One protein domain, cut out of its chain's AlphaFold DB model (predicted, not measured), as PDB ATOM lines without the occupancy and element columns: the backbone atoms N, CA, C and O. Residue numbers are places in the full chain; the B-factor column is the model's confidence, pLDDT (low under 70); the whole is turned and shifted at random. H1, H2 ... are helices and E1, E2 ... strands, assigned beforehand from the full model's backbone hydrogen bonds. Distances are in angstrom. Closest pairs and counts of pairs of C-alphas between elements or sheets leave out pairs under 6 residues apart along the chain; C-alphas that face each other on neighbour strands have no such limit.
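What this domain is: This is residues 6 to 135 of the 143 residues of the protein "SPASM domain-containing protein" of bioreactor metagenome (UniProt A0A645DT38). A body of short helices and loops has one helical arm, H3, set off to one side, and the unnamed stretch after H3 folds back from the arm's far end to the body, leaving a wide open loop. In the body, H1 with H2 and H7 makes one part, and H6 with H4 and H5 near it makes another, with loops and the short strand E1 beside them. The printed part has 130 residues with seven named helices and one named strand, in the order H1, H2, H3, H4, E1, H5, H6, H7; the class is mostly helix, though under half of the residues are in named elements. The whole is loose, with a radius of gyration of the C-alphas of 18.2 A and spans of 54 by 36 by 32 A.

Where its parts are: H1 is residues 6 to 19, 19.1 A long, from C-alpha 6 at (212.252, 186.590, 194.065). H2 is residues 24 to 29, 10.5 A long. H3, residues 35 to 50, is the longest helix at 22.8 A and ends with C-alpha 50 at (199.090, 221.473, 183.371). H4 is residues 76 to 79, E1 residues 88 to 90 and H5 residues 108 to 112. H6, residues 115 to 125, is 15.3 A long. H7, residues 130 to 133, ends with C-alpha 133 at (212.789, 193.332, 182.098).

How they stand to each other: H1 and H2 form a helical hairpin and only just touch, with 3 pairs of C-alphas within 8 A; the closest are those of Ile 8 and Leu 26, 6.8 A apart. They run opposite ways at a steep tilt of 35.3 degrees, only just past shallow. H1 touches H7 with residues 7 to 11 alone; the closest C-alphas, of Tyr 11 and Pro 130, are 6.0 A apart. H1 and H6 are close but not clearly touching, with C-alphas 19 and 119 closest at 7.7 A. H4 and H6 are likewise close but not clearly touching, with C-alphas 77 and 121 closest at 6.1 A. E1 and H5 are near each other. E1 pairs with no named strand, but residues 82 to 83 pair antiparallel with its residues 89 to 90. H3 touches no helix. Every O i to N i+4 pair is within hydrogen-bond range in H1, H3, H5 and H6; H2 has 0 of 2, with 3 of 3 O i to N i+3 pairs within range, and H4 and H7 are too short for an O i to N i+4 pair.

The domain as a whole: The C-alphas farthest apart, of Arg 50 and Glu 105, are 54.5 A apart. The links H3 to H4, 25 residues, and E1 to H5, 17 residues, are long. Residues 50 to 56 stand free. The printed part has no cut. Its mean pLDDT is 88.0; residues 60 to 69 are under 70.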
ATOM      1  N   ARG A   6     212.210 187.753 194.968       91.12
ATOM      2  CA  ARG A   6     212.252 186.590 194.065       91.12
ATOM      3  C   ARG A   6     213.047 186.876 192.787       91.12
ATOM      4  O   ARG A   6     213.742 185.993 192.291       91.12
ATOM      5  N   GLU A   7     212.929 188.074 192.227       90.62
ATOM      6  CA  GLU A   7     213.682 188.481 191.037       90.62
ATOM      7  C   GLU A   7     215.171 188.633 191.337       90.62
ATOM      8  O   GLU A   7     215.998 188.226 190.520       90.62
ATOM      9  N   ILE A   8     215.509 189.163 192.516       92.19
ATOM     10  CA  ILE A   8     216.892 189.252 192.995       92.19
ATOM     11  C   ILE A   8     217.484 187.851 193.153       92.19
ATOM     12  O   ILE A   8     218.570 187.586 192.634       92.19
ATOM     13  N   ASP A   9     216.768 186.932 193.799       93.50
ATOM     14  CA  ASP A   9     217.232 185.558 194.000       93.50
ATOM     15  C   ASP A   9     217.433 184.825 192.671       93.50
ATOM     16  O   ASP A   9     218.509 184.272 192.426       93.50
ATOM     17  N   ALA A  10     216.443 184.898 191.774       92.12
ATOM     18  CA  ALA A  10     216.523 184.307 190.440       92.12
ATOM     19  C   ALA A  10     217.700 184.879 189.639       92.12
ATOM     20  O   ALA A  10     218.408 184.157 188.931       92.12
ATOM     21  N   TYR A  11     217.941 186.183 189.764       91.06
ATOM     22  CA  TYR A  11     219.059 186.832 189.108       91.06
ATOM     23  C   TYR A  11     220.412 186.354 189.642       91.06
ATOM     24  O   TYR A  11     221.312 186.024 188.864       91.06
ATOM     25  N   ARG A  12     220.569 186.302 190.966       92.88
ATOM     26  CA  ARG A  12     221.804 185.849 191.612       92.88
ATOM     27  C   ARG A  12     222.083 184.379 191.321       92.88
ATOM     28  O   ARG A  12     223.223 184.015 191.050       92.88
ATOM     29  N   GLU A  13     221.057 183.532 191.305       93.25
ATOM     30  CA  GLU A  13     221.181 182.130 190.899       93.25
ATOM     31  C   GLU A  13     221.619 181.991 189.436       93.25
ATOM     32  O   GLU A  13     222.587 181.281 189.149       93.25
ATOM     33  N   SER A  14     220.976 182.716 188.516       90.25
ATOM     34  CA  SER A  14     221.376 182.759 187.102       90.25
ATOM     35  C   SER A  14     222.828 183.227 186.953       90.25
ATOM     36  O   SER A  14     223.607 182.644 186.200       90.25
ATOM     37  N   SER A  15     223.232 184.219 187.748       91.62
ATOM     38  CA  SER A  15     224.595 184.748 187.736       91.62
ATOM     39  C   SER A  15     225.625 183.716 188.189       91.62
ATOM     40  O   SER A  15     226.618 183.485 187.495       91.62
ATOM     41  N   ARG A  16     225.351 183.019 189.297       93.62
ATOM     42  CA  ARG A  16     226.242 181.976 189.818       93.62
ATOM     43  C   ARG A  16     226.367 180.807 188.850       93.62
ATOM     44  O   ARG A  16     227.472 180.353 188.578       93.62
ATOM     45  N   THR A  17     225.246 180.344 188.306       92.31
ATOM     46  CA  THR A  17     225.197 179.147 187.455       92.31
ATOM     47  C   THR A  17     225.741 179.383 186.050       92.31
ATOM     48  O   THR A  17     226.377 178.492 185.491       92.31
ATOM     49  N   ARG A  18     225.518 180.565 185.465       90.31
ATOM     50  CA  ARG A  18     225.866 180.831 184.060       90.31
ATOM     51  C   ARG A  18     227.131 181.647 183.884       90.31
ATOM     52  O   ARG A  18     227.819 181.457 182.889       90.31
ATOM     53  N   PHE A  19     227.431 182.545 184.816       91.69
ATOM     54  CA  PHE A  19     228.581 183.442 184.712       91.69
ATOM     55  C   PHE A  19     229.694 183.137 185.719       91.69
ATOM     56  O   PHE A  19     230.790 183.692 185.591       91.69
ATOM     57  N   GLY A  20     229.428 182.272 186.704       92.44
ATOM     58  CA  GLY A  20     230.374 181.960 187.774       92.44
ATOM     59  C   GLY A  20     230.645 183.149 188.699       92.44
ATOM     60  O   GLY A  20     231.735 183.244 189.254       92.44
ATOM     61  N   CYS A  21     229.693 184.078 188.835       91.75
ATOM     62  CA  CYS A  21     229.804 185.263 189.688       91.75
ATOM     63  C   CYS A  21     228.533 185.470 190.528       91.75
ATOM     64  O   CYS A  21     227.492 184.880 190.251       91.75
ATOM     65  N   ASP A  22     228.604 186.319 191.551       92.06
ATOM     66  CA  ASP A  22     227.439 186.763 192.329       92.06
ATOM     67  C   ASP A  22     227.384 188.297 192.337       92.06
ATOM     68  O   ASP A  22     228.356 188.965 191.981       92.06
ATOM     69  N   TYR A  23     226.238 188.853 192.717       90.50
ATOM     70  CA  TYR A  23     226.030 190.293 192.826       90.50
ATOM     71  C   TYR A  23     225.114 190.624 194.006       90.50
ATOM     72  O   TYR A  23     223.927 190.907 193.819       90.50
ATOM     73  N   PRO A  24     225.633 190.525 195.243       91.81
ATOM     74  CA  PRO A  24     224.856 190.808 196.444       91.81
ATOM     75  C   PRO A  24     224.384 192.268 196.523       91.81
ATOM     76  O   PRO A  24     223.336 192.535 197.106       91.81
ATOM     77  N   GLU A  25     225.094 193.209 195.898       90.88
ATOM     78  CA  GLU A  25     224.743 194.634 195.879       90.88
ATOM     79  C   GLU A  25     223.430 194.919 195.137       90.88
ATOM     80  O   GLU A  25     222.855 195.998 195.296       90.88
ATOM     81  N   LEU A  26     222.907 193.950 194.372       89.94
ATOM     82  CA  LEU A  26     221.592 194.052 193.744       89.94
ATOM     83  C   LEU A  26     220.468 194.300 194.764       89.94
ATOM     84  O   LEU A  26     219.458 194.905 194.413       89.94
ATOM     85  N   GLU A  27     220.664 193.908 196.027       91.88
ATOM     86  CA  GLU A  27     219.722 194.151 197.126       91.88
ATOM     87  C   GLU A  27     219.413 195.644 197.326       91.88
ATOM     88  O   GLU A  27     218.312 195.997 197.743       91.88
ATOM     89  N   ALA A  28     220.326 196.548 196.947       90.38
ATOM     90  CA  ALA A  28     220.080 197.993 196.988       90.38
ATOM     91  C   ALA A  28     218.897 198.434 196.100       90.38
ATOM     92  O   ALA A  28     218.331 199.510 196.302       90.38
ATOM     93  N   TRP A  29     218.509 197.605 195.126       86.25
ATOM     94  CA  TRP A  29     217.381 197.834 194.224       86.25
ATOM     95  C   TRP A  29     216.084 197.162 194.682       86.25
ATOM     96  O   TRP A  29     215.072 197.249 193.976       86.25
ATOM     97  N   ARG A  30     216.087 196.501 195.844       90.00
ATOM     98  CA  ARG A  30     214.920 195.780 196.337       90.00
ATOM     99  C   ARG A  30     213.774 196.724 196.669       90.00
ATOM    100  O   ARG A  30     213.913 197.610 197.513       90.00
ATOM    101  N   ARG A  31     212.617 196.490 196.051       87.25
ATOM    102  CA  ARG A  31     211.327 197.043 196.482       87.25
ATOM    103  C   ARG A  31     210.236 195.999 196.282       87.25
ATOM    104  O   ARG A  31     210.074 195.484 195.184       87.25
ATOM    105  N   GLU A  32     209.503 195.710 197.351       85.19
ATOM    106  CA  GLU A  32     208.357 194.788 197.316       85.19
ATOM    107  C   GLU A  32     207.072 195.484 196.844       85.19
ATOM    108  O   GLU A  32     206.166 194.835 196.330       85.19
ATOM    109  N   ASP A  33     207.010 196.805 197.010       82.94
ATOM    110  CA  ASP A  33     205.896 197.656 196.610       82.94
ATOM    111  C   ASP A  33     206.436 198.999 196.097       82.94
ATOM    112  O   ASP A  33     207.461 199.513 196.566       82.94
ATOM    113  N   ASP A  34     205.744 199.558 195.113       79.69
ATOM    114  CA  ASP A  34     206.028 200.840 194.486       79.69
ATOM    115  C   ASP A  34     204.797 201.755 194.411       79.69
ATOM    116  O   ASP A  34     204.868 202.817 193.784       79.69
ATOM    117  N   ALA A  35     203.692 201.403 195.076       84.81
ATOM    118  CA  ALA A  35     202.439 202.152 195.042       84.81
ATOM    119  C   ALA A  35     202.629 203.642 195.370       84.81
ATOM    120  O   ALA A  35     202.168 204.502 194.613       84.81
ATOM    121  N   ASP A  36     203.375 203.957 196.432       85.81
ATOM    122  CA  ASP A  36     203.674 205.337 196.834       85.81
ATOM    123  C   ASP A  36     204.496 206.084 195.778       85.81
ATOM    124  O   ASP A  36     204.239 207.254 195.471       85.81
ATOM    125  N   TYR A  37     205.483 205.408 195.185       82.94
ATOM    126  CA  TYR A  37     206.282 205.976 194.104       82.94
ATOM    127  C   TYR A  37     205.409 206.261 192.878       82.94
ATOM    128  O   TYR A  37     205.463 207.366 192.336       82.94
ATOM    129  N   LEU A  38     204.559 205.314 192.470       83.06
ATOM    130  CA  LEU A  38     203.650 205.473 191.337       83.06
ATOM    131  C   LEU A  38     202.587 206.544 191.584       83.06
ATOM    132  O   LEU A  38     202.188 207.228 190.639       83.06
ATOM    133  N   ALA A  39     202.109 206.694 192.819       88.88
ATOM    134  CA  ALA A  39     201.179 207.750 193.197       88.88
ATOM    135  C   ALA A  39     201.839 209.127 193.036       88.88
ATOM    136  O   ALA A  39     201.312 209.983 192.319       88.88
ATOM    137  N   ARG A  40     203.044 209.303 193.594       89.88
ATOM    138  CA  ARG A  40     203.833 210.536 193.439       89.88
ATOM    139  C   ARG A  40     204.191 210.807 191.982       89.88
ATOM    140  O   ARG A  40     204.066 211.936 191.520       89.88
ATOM    141  N   TRP A  41     204.600 209.786 191.231       85.94
ATOM    142  CA  TRP A  41     204.903 209.912 189.808       85.94
ATOM    143  C   TRP A  41     203.696 210.442 189.023       85.94
ATOM    144  O   TRP A  41     203.832 211.396 188.256       85.94
ATOM    145  N   ARG A  42     202.504 209.873 189.249       87.69
ATOM    146  CA  ARG A  42     201.256 210.315 188.606       87.69
ATOM    147  C   ARG A  42     200.903 211.756 188.964       87.69
ATOM    148  O   ARG A  42     200.562 212.530 188.071       87.69
ATOM    149  N   GLU A  43     201.024 212.124 190.237       93.81
ATOM    150  CA  GLU A  43     200.796 213.492 190.706       93.81
ATOM    151  C   GLU A  43     201.725 214.491 189.998       93.81
ATOM    152  O   GLU A  43     201.261 215.477 189.422       93.81
ATOM    153  N   GLN A  44     203.031 214.214 189.964       91.81
ATOM    154  CA  GLN A  44     204.008 215.103 189.333       91.81
ATOM    155  C   GLN A  44     203.826 215.183 187.811       91.81
ATOM    156  O   GLN A  44     203.897 216.274 187.243       91.81
ATOM    157  N   CYS A  45     203.512 214.066 187.145       89.12
ATOM    158  CA  CYS A  45     203.153 214.071 185.723       89.12
ATOM    159  C   CYS A  45     201.961 214.994 185.442       89.12
ATOM    160  O   CYS A  45     201.984 215.752 184.473       89.12
ATOM    161  N   ALA A  46     200.934 214.966 186.298       90.94
ATOM    162  CA  ALA A  46     199.767 215.827 186.152       90.94
ATOM    163  C   ALA A  46     200.114 217.316 186.334       90.94
ATOM    164  O   ALA A  46     199.559 218.162 185.632       90.94
ATOM    165  N   LEU A  47     201.044 217.650 187.235       92.75
ATOM    166  CA  LEU A  47     201.529 219.023 187.408       92.75
ATOM    167  C   LEU A  47     202.289 219.519 186.174       92.75
ATOM    168  O   LEU A  47     202.035 220.632 185.711       92.75
ATOM    169  N   VAL A  48     203.170 218.686 185.612       91.69
ATOM    170  CA  VAL A  48     203.886 218.999 184.368       91.69
ATOM    171  C   VAL A  48     202.896 219.198 183.222       91.69
ATOM    172  O   VAL A  48     202.936 220.230 182.564       91.69
ATOM    173  N   ALA A  49     201.940 218.286 183.040       88.00
ATOM    174  CA  ALA A  49     200.952 218.368 181.962       88.00
ATOM    175  C   ALA A  49     200.073 219.637 182.011       88.00
ATOM    176  O   ALA A  49     199.566 220.077 180.981       88.00
ATOM    177  N   ARG A  50     199.879 220.238 183.194       90.00
ATOM    178  CA  ARG A  50     199.090 221.473 183.371       90.00
ATOM    179  C   ARG A  50     199.882 222.753 183.104       90.00
ATOM    180  O   ARG A  50     199.277 223.811 182.928       90.00
ATOM    181  N   LYS A  51     201.214 222.700 183.122       93.56
ATOM    182  CA  LYS A  51     202.058 223.882 182.944       93.56
ATOM    183  C   LYS A  51     202.153 224.243 181.460       93.56
ATOM    184  O   LYS A  51     202.290 223.381 180.601       93.56
ATOM    185  N   ARG A  52     202.103 225.544 181.151       92.75
ATOM    186  CA  ARG A  52     202.412 226.042 179.804       92.75
ATOM    187  C   ARG A  52     203.921 226.174 179.653       92.75
ATOM    188  O   ARG A  52     204.569 226.843 180.459       92.75
ATOM    189  N   TYR A  53     204.452 225.566 178.606       94.06
ATOM    190  CA  TYR A  53     205.852 225.665 178.219       94.06
ATOM    191  C   TYR A  53     205.948 226.400 176.875       94.06
ATOM    192  O   TYR A  53     205.013 226.323 176.078       94.06
ATOM    193  N   PRO A  54     207.054 227.111 176.597       94.88
ATOM    194  CA  PRO A  54     207.265 227.780 175.309       94.88
ATOM    195  C   PRO A  54     207.576 226.800 174.160       94.88
ATOM    196  O   PRO A  54     207.871 227.224 173.050       94.88
ATOM    197  N   MET A  55     207.543 225.497 174.433       92.19
ATOM    198  CA  MET A  55     207.807 224.402 173.507       92.19
ATOM    199  C   MET A  55     206.957 223.193 173.903       92.19
ATOM    200  O   MET A  55     206.466 223.126 175.033       92.19
ATOM    201  N   GLU A  56     206.793 222.241 172.990       88.38
ATOM    202  CA  GLU A  56     206.144 220.967 173.294       88.38
ATOM    203  C   GLU A  56     206.959 220.196 174.345       88.38
ATOM    204  O   GLU A  56     208.180 220.072 174.236       88.38
ATOM    205  N   VAL A  57     206.280 219.699 175.381       87.19
ATOM    206  CA  VAL A  57     206.891 218.904 176.450       87.19
ATOM    207  C   VAL A  57     206.145 217.586 176.563       87.19
ATOM    208  O   VAL A  57     204.958 217.561 176.884       87.19
ATOM    209  N   THR A  58     206.875 216.491 176.371       81.12
ATOM    210  CA  THR A  58     206.361 215.131 176.529       81.12
ATOM    211  C   THR A  58     207.021 214.484 177.734       81.12
ATOM    212  O   THR A  58     208.244 214.356 177.793       81.12
ATOM    213  N   VAL A  59     206.213 214.053 178.705       76.50
ATOM    214  CA  VAL A  59     206.707 213.266 179.838       76.50
ATOM    215  C   VAL A  59     206.765 211.809 179.416       76.50
ATOM    216  O   VAL A  59     205.741 211.143 179.282       76.50
ATOM    217  N   VAL A  60     207.977 211.311 179.215       65.94
ATOM    218  CA  VAL A  60     208.212 209.893 178.963       65.94
ATOM    219  C   VAL A  60     208.629 209.264 180.283       65.94
ATOM    220  O   VAL A  60     209.707 209.546 180.803       65.94
ATOM    221  N   GLY A  61     207.759 208.431 180.851       61.66
ATOM    222  CA  GLY A  61     208.153 207.601 181.982       61.66
ATOM    223  C   GLY A  61     209.259 206.638 181.576       61.66
ATOM    224  O   GLY A  61     209.325 206.186 180.430       61.66
ATOM    225  N   HIS A  62     210.103 206.265 182.536       57.72
ATOM    226  CA  HIS A  62     210.847 205.019 182.404       57.72
ATOM    227  C   HIS A  62     209.793 203.936 182.141       57.72
ATOM    228  O   HIS A  62     208.813 203.885 182.880       57.72
ATOM    229  N   ARG A  63     209.918 203.144 181.065       55.34
ATOM    230  CA  ARG A  63     208.970 202.047 180.803       55.34
ATOM    231  C   ARG A  63     209.027 201.110 182.006       55.34
ATOM    232  O   ARG A  63     210.002 200.388 182.189       55.34
ATOM    233  N   HIS A  64     208.026 201.228 182.860       51.31
ATOM    234  CA  HIS A  64     208.002 200.660 184.190       51.31
ATOM    235  C   HIS A  64     206.974 199.544 184.273       51.31
ATOM    236  O   HIS A  64     205.873 199.700 183.751       51.31
ATOM    237  N   PRO A  65     207.327 198.469 184.977       53.31
ATOM    238  CA  PRO A  65     208.058 197.358 184.407       53.31
ATOM    239  C   PRO A  65     207.126 196.489 183.560       53.31
ATOM    240  O   PRO A  65     206.129 195.955 184.032       53.31
ATOM    241  N   ALA A  66     207.462 196.319 182.297       54.53
ATOM    242  CA  ALA A  66     207.014 195.164 181.546       54.53
ATOM    243  C   ALA A  66     207.832 195.164 180.277       54.53
ATOM    244  O   ALA A  66     207.720 196.066 179.440       54.53
ATOM    245  N   ARG A  67     208.631 194.118 180.094       59.72
ATOM    246  CA  ARG A  67     208.917 193.674 178.743       59.72
ATOM    247  C   ARG A  67     207.582 193.595 178.006       59.72
ATOM    248  O   ARG A  67     206.742 192.768 178.344       59.72
ATOM    249  N   ILE A  68     207.388 194.452 177.011       66.38
ATOM    250  CA  ILE A  68     206.256 194.301 176.107       66.38
ATOM    251  C   ILE A  68     206.563 193.055 175.269       66.38
ATOM    252  O   ILE A  68     207.664 192.968 174.708       66.38
ATOM    253  N   PRO A  69     205.670 192.052 175.217       69.19
ATOM    254  CA  PRO A  69     205.866 190.901 174.348       69.19
ATOM    255  C   PRO A  69     206.156 191.364 172.915       69.19
ATOM    256  O   PRO A  69     205.406 192.154 172.350       69.19
ATOM    257  N   GLY A  70     207.271 190.900 172.347       71.19
ATOM    258  CA  GLY A  70     207.727 191.298 171.010       71.19
ATOM    259  C   GLY A  70     208.721 192.466 170.958       71.19
ATOM    260  O   GLY A  70     209.296 192.691 169.897       71.19
ATOM    261  N   ASP A  71     208.993 193.166 172.066       76.81
ATOM    262  CA  ASP A  71     210.052 194.185 172.088       76.81
ATOM    263  C   ASP A  71     211.446 193.556 171.862       76.81
ATOM    264  O   ASP A  71     211.713 192.442 172.339       76.81
ATOM    265  N   PRO A  72     212.372 194.279 171.199       79.94
ATOM    266  CA  PRO A  72     213.727 193.797 170.966       79.94
ATOM    267  C   PRO A  72     214.534 193.677 172.269       79.94
ATOM    268  O   PRO A  72     214.280 194.360 173.269       79.94
ATOM    269  N   CYS A  73     215.549 192.810 172.228       84.75
ATOM    270  CA  CYS A  73     216.535 192.665 173.299       84.75
ATOM    271  C   CYS A  73     217.433 193.910 173.408       84.75
ATOM    272  O   CYS A  73     217.518 194.717 172.481       84.75
ATOM    273  N   CYS A  74     218.130 194.043 174.540       86.75
ATOM    274  CA  CYS A  74     219.097 195.122 174.749       86.75
ATOM    275  C   CYS A  74     220.211 195.086 173.690       86.75
ATOM    276  O   CYS A  74     220.808 194.034 173.463       86.75
ATOM    277  N   THR A  75     220.543 196.235 173.099       88.75
ATOM    278  CA  THR A  75     221.652 196.375 172.134       88.75
ATOM    279  C   THR A  75     222.933 196.932 172.758       88.75
ATOM    280  O   THR A  75     223.938 197.091 172.062       88.75
ATOM    281  N   ALA A  76     222.938 197.211 174.069       88.88
ATOM    282  CA  ALA A  76     224.117 197.715 174.774       88.88
ATOM    283  C   ALA A  76     225.373 196.841 174.575       88.88
ATOM    284  O   ALA A  76     226.418 197.424 174.300       88.88
ATOM    285  N   PRO A  77     225.304 195.489 174.592       90.62
ATOM    286  CA  PRO A  77     226.488 194.651 174.366       90.62
ATOM    287  C   PRO A  77     227.184 194.841 173.015       90.62
ATOM    288  O   PRO A  77     228.353 194.496 172.884       90.62
ATOM    289  N   GLU A  78     226.479 195.390 172.023       89.56
ATOM    290  CA  GLU A  78     227.007 195.581 170.667       89.56
ATOM    291  C   GLU A  78     227.419 197.028 170.381       89.56
ATOM    292  O   GLU A  78     227.920 197.325 169.302       89.56
ATOM    293  N   SER A  79     227.174 197.949 171.314       88.06
ATOM    294  CA  SER A  79     227.340 199.387 171.063       88.06
ATOM    295  C   SER A  79     227.945 200.168 172.223       88.06
ATOM    296  O   SER A  79     228.218 201.357 172.080       88.06
ATOM    297  N   ARG A  80     228.131 199.540 173.386       88.56
ATOM    298  CA  ARG A  80     228.585 200.207 174.606       88.56
ATOM    299  C   ARG A  80     229.585 199.334 175.328       88.56
ATOM    300  O   ARG A  80     229.474 198.116 175.322       88.56
ATOM    301  N   LEU A  81     230.517 199.983 176.005       92.44
ATOM    302  CA  LEU A  81     231.451 199.349 176.915       92.44
ATOM    303  C   LEU A  81     231.522 200.206 178.174       92.44
ATOM    304  O   LEU A  81     231.558 201.433 178.090       92.44
ATOM    305  N   HIS A  82     231.531 199.564 179.331       93.06
ATOM    306  CA  HIS A  82     231.705 200.207 180.622       93.06
ATOM    307  C   HIS A  82     232.968 199.658 181.277       93.06
ATOM    308  O   HIS A  82     233.140 198.444 181.358       93.06
ATOM    309  N   ILE A  83     233.839 200.552 181.739       95.50
ATOM    310  CA  ILE A  83     235.077 200.208 182.439       95.50
ATOM    311  C   ILE A  83     234.980 200.799 183.842       95.50
ATOM    312  O   ILE A  83     234.840 202.011 184.007       95.50
ATOM    313  N   ARG A  84     235.024 199.934 184.851       93.25
ATOM    314  CA  ARG A  84     234.998 200.312 186.265       93.25
ATOM    315  C   ARG A  84     236.346 200.890 186.710       93.25
ATOM    316  O   ARG A  84     237.369 200.719 186.050       93.25
ATOM    317  N   HIS A  85     236.369 201.536 187.879       94.25
ATOM    318  CA  HIS A  85     237.587 202.139 188.445       94.25
ATOM    319  C   HIS A  85     238.722 201.122 188.704       94.25
ATOM    320  O   HIS A  85     239.908 201.460 188.686       94.25
ATOM    321  N   ASP A  86     238.375 199.860 188.946       95.62
ATOM    322  CA  ASP A  86     239.309 198.748 189.125       95.62
ATOM    323  C   ASP A  86     239.808 198.160 187.796       95.62
ATOM    324  O   ASP A  86     240.787 197.415 187.798       95.62
ATOM    325  N   GLY A  87     239.261 198.598 186.662       96.75
ATOM    326  CA  GLY A  87     239.611 198.128 185.324       96.75
ATOM    327  C   GLY A  87     238.701 197.018 184.806       96.75
ATOM    328  O   GLY A  87     238.827 196.663 183.637       96.75
ATOM    329  N   GLU A  88     237.773 196.507 185.622       96.75
ATOM    330  CA  GLU A  88     236.809 195.497 185.184       96.75
ATOM    331  C   GLU A  88     235.904 196.055 184.083       96.75
ATOM    332  O   GLU A  88     235.354 197.158 184.191       96.75
ATOM    333  N   VAL A  89     235.749 195.278 183.016       97.06
ATOM    334  CA  VAL A  89     235.036 195.676 181.806       97.06
ATOM    335  C   VAL A  89     233.709 194.938 181.725       97.06
ATOM    336  O   VAL A  89     233.636 193.732 181.934       97.06
ATOM    337  N   GLY A  90     232.645 195.638 181.353       95.31
ATOM    338  CA  GLY A  90     231.335 195.048 181.112       95.31
ATOM    339  C   GLY A  90     230.543 195.815 180.063       95.31
ATOM    340  O   GLY A  90     230.987 196.822 179.518       95.31
ATOM    341  N   PHE A  91     229.335 195.334 179.786       92.88
ATOM    342  CA  PHE A  91     228.418 195.962 178.826       92.88
ATOM    343  C   PHE A  91     227.251 196.695 179.494       92.88
ATOM    344  O   PHE A  91     226.573 197.496 178.854       92.88
ATOM    345  N   CYS A  92     226.988 196.394 180.767       89.38
ATOM    346  CA  CYS A  92     225.890 196.962 181.535       89.38
ATOM    347  C   CYS A  92     226.436 197.917 182.596       89.38
ATOM    348  O   CYS A  92     227.390 197.587 183.293       89.38
ATOM    349  N   THR A  93     225.799 199.077 182.737       85.75
ATOM    350  CA  THR A  93     226.104 200.048 183.796       85.75
ATOM    351  C   THR A  93     225.331 199.792 185.083       85.75
ATOM    352  O   THR A  93     225.659 200.393 186.088       85.75
ATOM    353  N   ASP A  94     224.304 198.941 185.071       83.69
ATOM    354  CA  ASP A  94     223.497 198.651 186.270       83.69
ATOM    355  C   ASP A  94     223.874 197.298 186.901       83.69
ATOM    356  O   ASP A  94     223.570 197.027 188.065       83.69
ATOM    357  N   TYR A  95     224.561 196.442 186.137       81.81
ATOM    358  CA  TYR A  95     225.029 195.141 186.593       81.81
ATOM    359  C   TYR A  95     226.551 195.063 186.615       81.81
ATOM    360  O   TYR A  95     227.187 194.806 185.594       81.81
ATOM    361  N   PHE A  96     227.116 195.232 187.807       82.06
ATOM    362  CA  PHE A  96     228.562 195.242 188.012       82.06
ATOM    363  C   PHE A  96     229.149 193.898 188.452       82.06
ATOM    364  O   PHE A  96     230.372 193.780 188.509       82.06
ATOM    365  N   GLY A  97     228.313 192.903 188.775       86.62
ATOM    366  CA  GLY A  97     228.770 191.595 189.262       86.62
ATOM    367  C   GLY A  97     229.438 190.724 188.196       86.62
ATOM    368  O   GLY A  97     230.176 189.802 188.528       86.62
ATOM    369  N   PHE A  98     229.217 191.024 186.915       92.19
ATOM    370  CA  PHE A  98     229.881 190.348 185.807       92.19
ATOM    371  C   PHE A  98     230.878 191.259 185.109       92.19
ATOM    372  O   PHE A  98     230.577 192.406 184.783       92.19
ATOM    373  N   SER A  99     232.025 190.675 184.791       95.12
ATOM    374  CA  SER A  99     233.059 191.279 183.967       95.12
ATOM    375  C   SER A  99     233.408 190.367 182.795       95.12
ATOM    376  O   SER A  99     233.412 189.139 182.943       95.12
ATOM    377  N   ILE A 100     233.707 190.953 181.636       96.88
ATOM    378  CA  ILE A 100     234.292 190.251 180.487       96.88
ATOM    379  C   ILE A 100     235.819 190.129 180.592       96.88
ATOM    380  O   ILE A 100     236.402 189.364 179.830       96.88
ATOM    381  N   GLY A 101     236.438 190.824 181.552       97.00
ATOM    382  CA  GLY A 101     237.868 190.826 181.865       97.00
ATOM    383  C   GLY A 101     238.345 192.215 182.304       97.00
ATOM    384  O   GLY A 101     237.542 193.142 182.414       97.00
ATOM    385  N   ASN A 102     239.649 192.374 182.538       97.81
ATOM    386  CA  ASN A 102     240.220 193.621 183.045       97.81
ATOM    387  C   ASN A 102     241.029 194.363 181.966       97.81
ATOM    388  O   ASN A 102     241.973 193.821 181.390       97.81
ATOM    389  N   ALA A 103     240.695 195.632 181.715       98.00
ATOM    390  CA  ALA A 103     241.348 196.465 180.700       98.00
ATOM    391  C   ALA A 103     242.812 196.815 181.026       98.00
ATOM    392  O   ALA A 103     243.539 197.281 180.152       98.00
ATOM    393  N   LYS A 104     243.244 196.625 182.280       98.00
ATOM    394  CA  LYS A 104     244.641 196.813 182.698       98.00
ATOM    395  C   LYS A 104     245.523 195.624 182.311       98.00
ATOM    396  O   LYS A 104     246.740 195.766 182.288       98.00
ATOM    397  N   GLU A 105     244.913 194.475 182.025       98.19
ATOM    398  CA  GLU A 105     245.602 193.203 181.786       98.19
ATOM    399  C   GLU A 105     245.463 192.730 180.337       98.19
ATOM    400  O   GLU A 105     246.377 192.115 179.797       98.19
ATOM    401  N   THR A 106     244.323 193.001 179.696       98.12
ATOM    402  CA  THR A 106     244.007 192.502 178.353       98.12
ATOM    403  C   THR A 106     243.487 193.629 177.457       98.12
ATOM    404  O   THR A 106     242.633 194.410 177.893       98.12
ATOM    405  N   PRO A 107     243.944 193.730 176.193       98.06
ATOM    406  CA  PRO A 107     243.436 194.720 175.250       98.06
ATOM    407  C   PRO A 107     241.922 194.611 175.031       98.06
ATOM    408  O   PRO A 107     241.369 193.522 174.880       98.06
ATOM    409  N   LEU A 108     241.242 195.759 174.935       97.75
ATOM    410  CA  LEU A 108     239.785 195.806 174.756       97.75
ATOM    411  C   LEU A 108     239.271 194.976 173.563       97.75
ATOM    412  O   LEU A 108     238.265 194.291 173.746       97.75
ATOM    413  N   PRO A 109     239.909 194.972 172.372       97.62
ATOM    414  CA  PRO A 109     239.430 194.155 171.255       97.62
ATOM    415  C   PRO A 109     239.388 192.657 171.577       97.62
ATOM    416  O   PRO A 109     238.444 191.975 171.183       97.62
ATOM    417  N   GLU A 110     240.366 192.159 172.336       98.12
ATOM    418  CA  GLU A 110     240.427 190.758 172.757       98.12
ATOM    419  C   GLU A 110     239.329 190.437 173.776       98.12
ATOM    420  O   GLU A 110     238.655 189.416 173.656       98.12
ATOM    421  N   LEU A 111     239.075 191.341 174.729       97.88
ATOM    422  CA  LEU A 111     237.970 191.201 175.683       97.88
ATOM    423  C   LEU A 111     236.604 191.184 174.979       97.88
ATOM    424  O   LEU A 111     235.752 190.351 175.288       97.88
ATOM    425  N   ILE A 112     236.399 192.084 174.013       96.88
ATOM    426  CA  ILE A 112     235.141 192.233 173.263       96.88
ATOM    427  C   ILE A 112     234.867 191.020 172.366       96.88
ATOM    428  O   ILE A 112     233.704 190.627 172.225       96.88
ATOM    429  N   ALA A 113     235.909 190.437 171.770       96.38
ATOM    430  CA  ALA A 113     235.831 189.218 170.963       96.38
ATOM    431  C   ALA A 113     235.924 187.927 171.803       96.38
ATOM    432  O   ALA A 113     235.860 186.825 171.261       96.38
ATOM    433  N   GLY A 114     236.102 188.056 173.118       96.81
ATOM    434  CA  GLY A 114     236.357 186.941 174.015       96.81
ATOM    435  C   GLY A 114     235.105 186.130 174.378       96.81
ATOM    436  O   GLY A 114     233.972 186.618 174.316       96.81
ATOM    437  N   PRO A 115     235.290 184.897 174.880       96.69
ATOM    438  CA  PRO A 115     234.187 183.986 175.200       96.69
ATOM    439  C   PRO A 115     233.255 184.512 176.300       96.69
ATOM    440  O   PRO A 115     232.057 184.218 176.298       96.69
ATOM    441  N   ARG A 116     233.775 185.314 177.242       95.88
ATOM    442  CA  ARG A 116     232.955 185.959 178.279       95.88
ATOM    443  C   ARG A 116     232.025 187.014 177.678       95.88
ATOM    444  O   ARG A 116     230.876 187.118 178.101       95.88
ATOM    445  N   ALA A 117     232.470 187.746 176.660       96.50
ATOM    446  CA  ALA A 117     231.605 188.694 175.978       96.50
ATOM    447  C   ALA A 117     230.448 187.990 175.251       96.50
ATOM    448  O   ALA A 117     229.290 188.386 175.394       96.50
ATOM    449  N   ASP A 118     230.732 186.882 174.567       96.06
ATOM    450  CA  ASP A 118     229.708 186.078 173.887       96.06
ATOM    451  C   ASP A 118     228.718 185.420 174.846       96.06
ATOM    452  O   ASP A 118     227.529 185.286 174.544       96.06
ATOM    453  N   LEU A 119     229.187 185.023 176.028       94.94
ATOM    454  CA  LEU A 119     228.334 184.532 177.103       94.94
ATOM    455  C   LEU A 119     227.305 185.593 177.527       94.94
ATOM    456  O   LEU A 119     226.116 185.286 177.623       94.94
ATOM    457  N   TRP A 120     227.729 186.848 177.696       93.50
ATOM    458  CA  TRP A 120     226.818 187.952 178.011       93.50
ATOM    459  C   TRP A 120     225.847 188.266 176.868       93.50
ATOM    460  O   TRP A 120     224.642 188.397 177.093       93.50
ATOM    461  N   ARG A 121     226.337 188.343 175.623       93.75
ATOM    462  CA  ARG A 121     225.486 188.587 174.444       93.75
ATOM    463  C   ARG A 121     224.385 187.538 174.311       93.75
ATOM    464  O   ARG A 121     223.236 187.890 174.049       93.75
ATOM    465  N   ARG A 122     224.714 186.255 174.512       93.81
ATOM    466  CA  ARG A 122     223.729 185.162 174.502       93.81
ATOM    467  C   ARG A 122     222.708 185.312 175.618       93.81
ATOM    468  O   ARG A 122     221.518 185.250 175.336       93.81
ATOM    469  N   ALA A 123     223.148 185.611 176.839       91.50
ATOM    470  CA  ALA A 123     222.246 185.835 177.963       91.50
ATOM    471  C   ALA A 123     221.205 186.933 177.683       91.50
ATOM    472  O   ALA A 123     220.011 186.759 177.928       91.50
ATOM    473  N   VAL A 124     221.646 188.051 177.108       90.50
ATOM    474  CA  VAL A 124     220.747 189.141 176.719       90.50
ATOM    475  C   VAL A 124     219.772 188.702 175.620       90.50
ATOM    476  O   VAL A 124     218.583 188.995 175.725       90.50
ATOM    477  N   LYS A 125     220.242 187.981 174.592       89.69
ATOM    478  CA  LYS A 125     219.401 187.481 173.484       89.69
ATOM    479  C   LYS A 125     218.366 186.448 173.936       89.69
ATOM    480  O   LYS A 125     217.246 186.442 173.438       89.69
ATOM    481  N   GLU A 126     218.733 185.594 174.884       89.25
ATOM    482  CA  GLU A 126     217.864 184.564 175.464       89.25
ATOM    483  C   GLU A 126     216.921 185.117 176.551       89.25
ATOM    484  O   GLU A 126     216.079 184.385 177.065       89.25
ATOM    485  N   ASN A 127     217.035 186.406 176.898       82.88
ATOM    486  CA  ASN A 127     216.253 187.079 177.939       82.88
ATOM    487  C   ASN A 127     216.290 186.361 179.300       82.88
ATOM    488  O   ASN A 127     215.271 186.226 179.976       82.88
ATOM    489  N   ILE A 128     217.470 185.892 179.708       85.06
ATOM    490  CA  ILE A 128     217.630 185.107 180.945       85.06
ATOM    491  C   ILE A 128     217.884 185.955 182.197       85.06
ATOM    492  O   ILE A 128     218.104 185.406 183.275       85.06
ATOM    493  N   LEU A 129     217.966 187.276 182.036       85.75
ATOM    494  CA  LEU A 129     218.339 188.220 183.082       85.75
ATOM    495  C   LEU A 129     217.087 188.989 183.523       85.75
ATOM    496  O   LEU A 129     216.732 189.958 182.850       85.75
ATOM    497  N   PRO A 130     216.434 188.610 184.644       81.62
ATOM    498  CA  PRO A 130     215.225 189.278 185.136       81.62
ATOM    499  C   PRO A 130     215.358 190.802 185.235       81.62
ATOM    500  O   PRO A 130     214.436 191.543 184.911       81.62
ATOM    501  N   VAL A 131     216.545 191.292 185.596       85.06
ATOM    502  CA  VAL A 131     216.837 192.732 185.710       85.06
ATOM    503  C   VAL A 131     216.655 193.494 184.395       85.06
ATOM    504  O   VAL A 131     216.321 194.679 184.402       85.06
ATOM    505  N   CYS A 132     216.832 192.829 183.251       83.62
ATOM    506  CA  CYS A 132     216.648 193.444 181.941       83.62
ATOM    507  C   CYS A 132     215.178 193.755 181.637       83.62
ATOM    508  O   CYS A 132     214.916 194.670 180.854       83.62
ATOM    509  N   ASP A 133     214.225 193.060 182.264       80.19
ATOM    510  CA  ASP A 133     212.789 193.332 182.098       80.19
ATOM    511  C   ASP A 133     212.356 194.625 182.809       80.19
ATOM    512  O   ASP A 133     211.360 195.244 182.431       80.19
ATOM    513  N   HIS A 134     213.166 195.088 183.764       79.00
ATOM    514  CA  HIS A 134     212.974 196.323 184.532       79.00
ATOM    515  C   HIS A 134     213.864 197.481 184.054       79.00
ATOM    516  O   HIS A 134     213.889 198.563 184.656       79.00
ATOM    517  N   CYS A 135     214.642 197.261 182.991       80.62
ATOM    518  CA  CYS A 135     215.661 198.193 182.535       80.62
ATOM    519  C   CYS A 135     215.091 199.271 181.610       80.62
ATOM    520  O   CYS A 135     214.749 199.018 180.455       80.62
TER     521      CYS A 135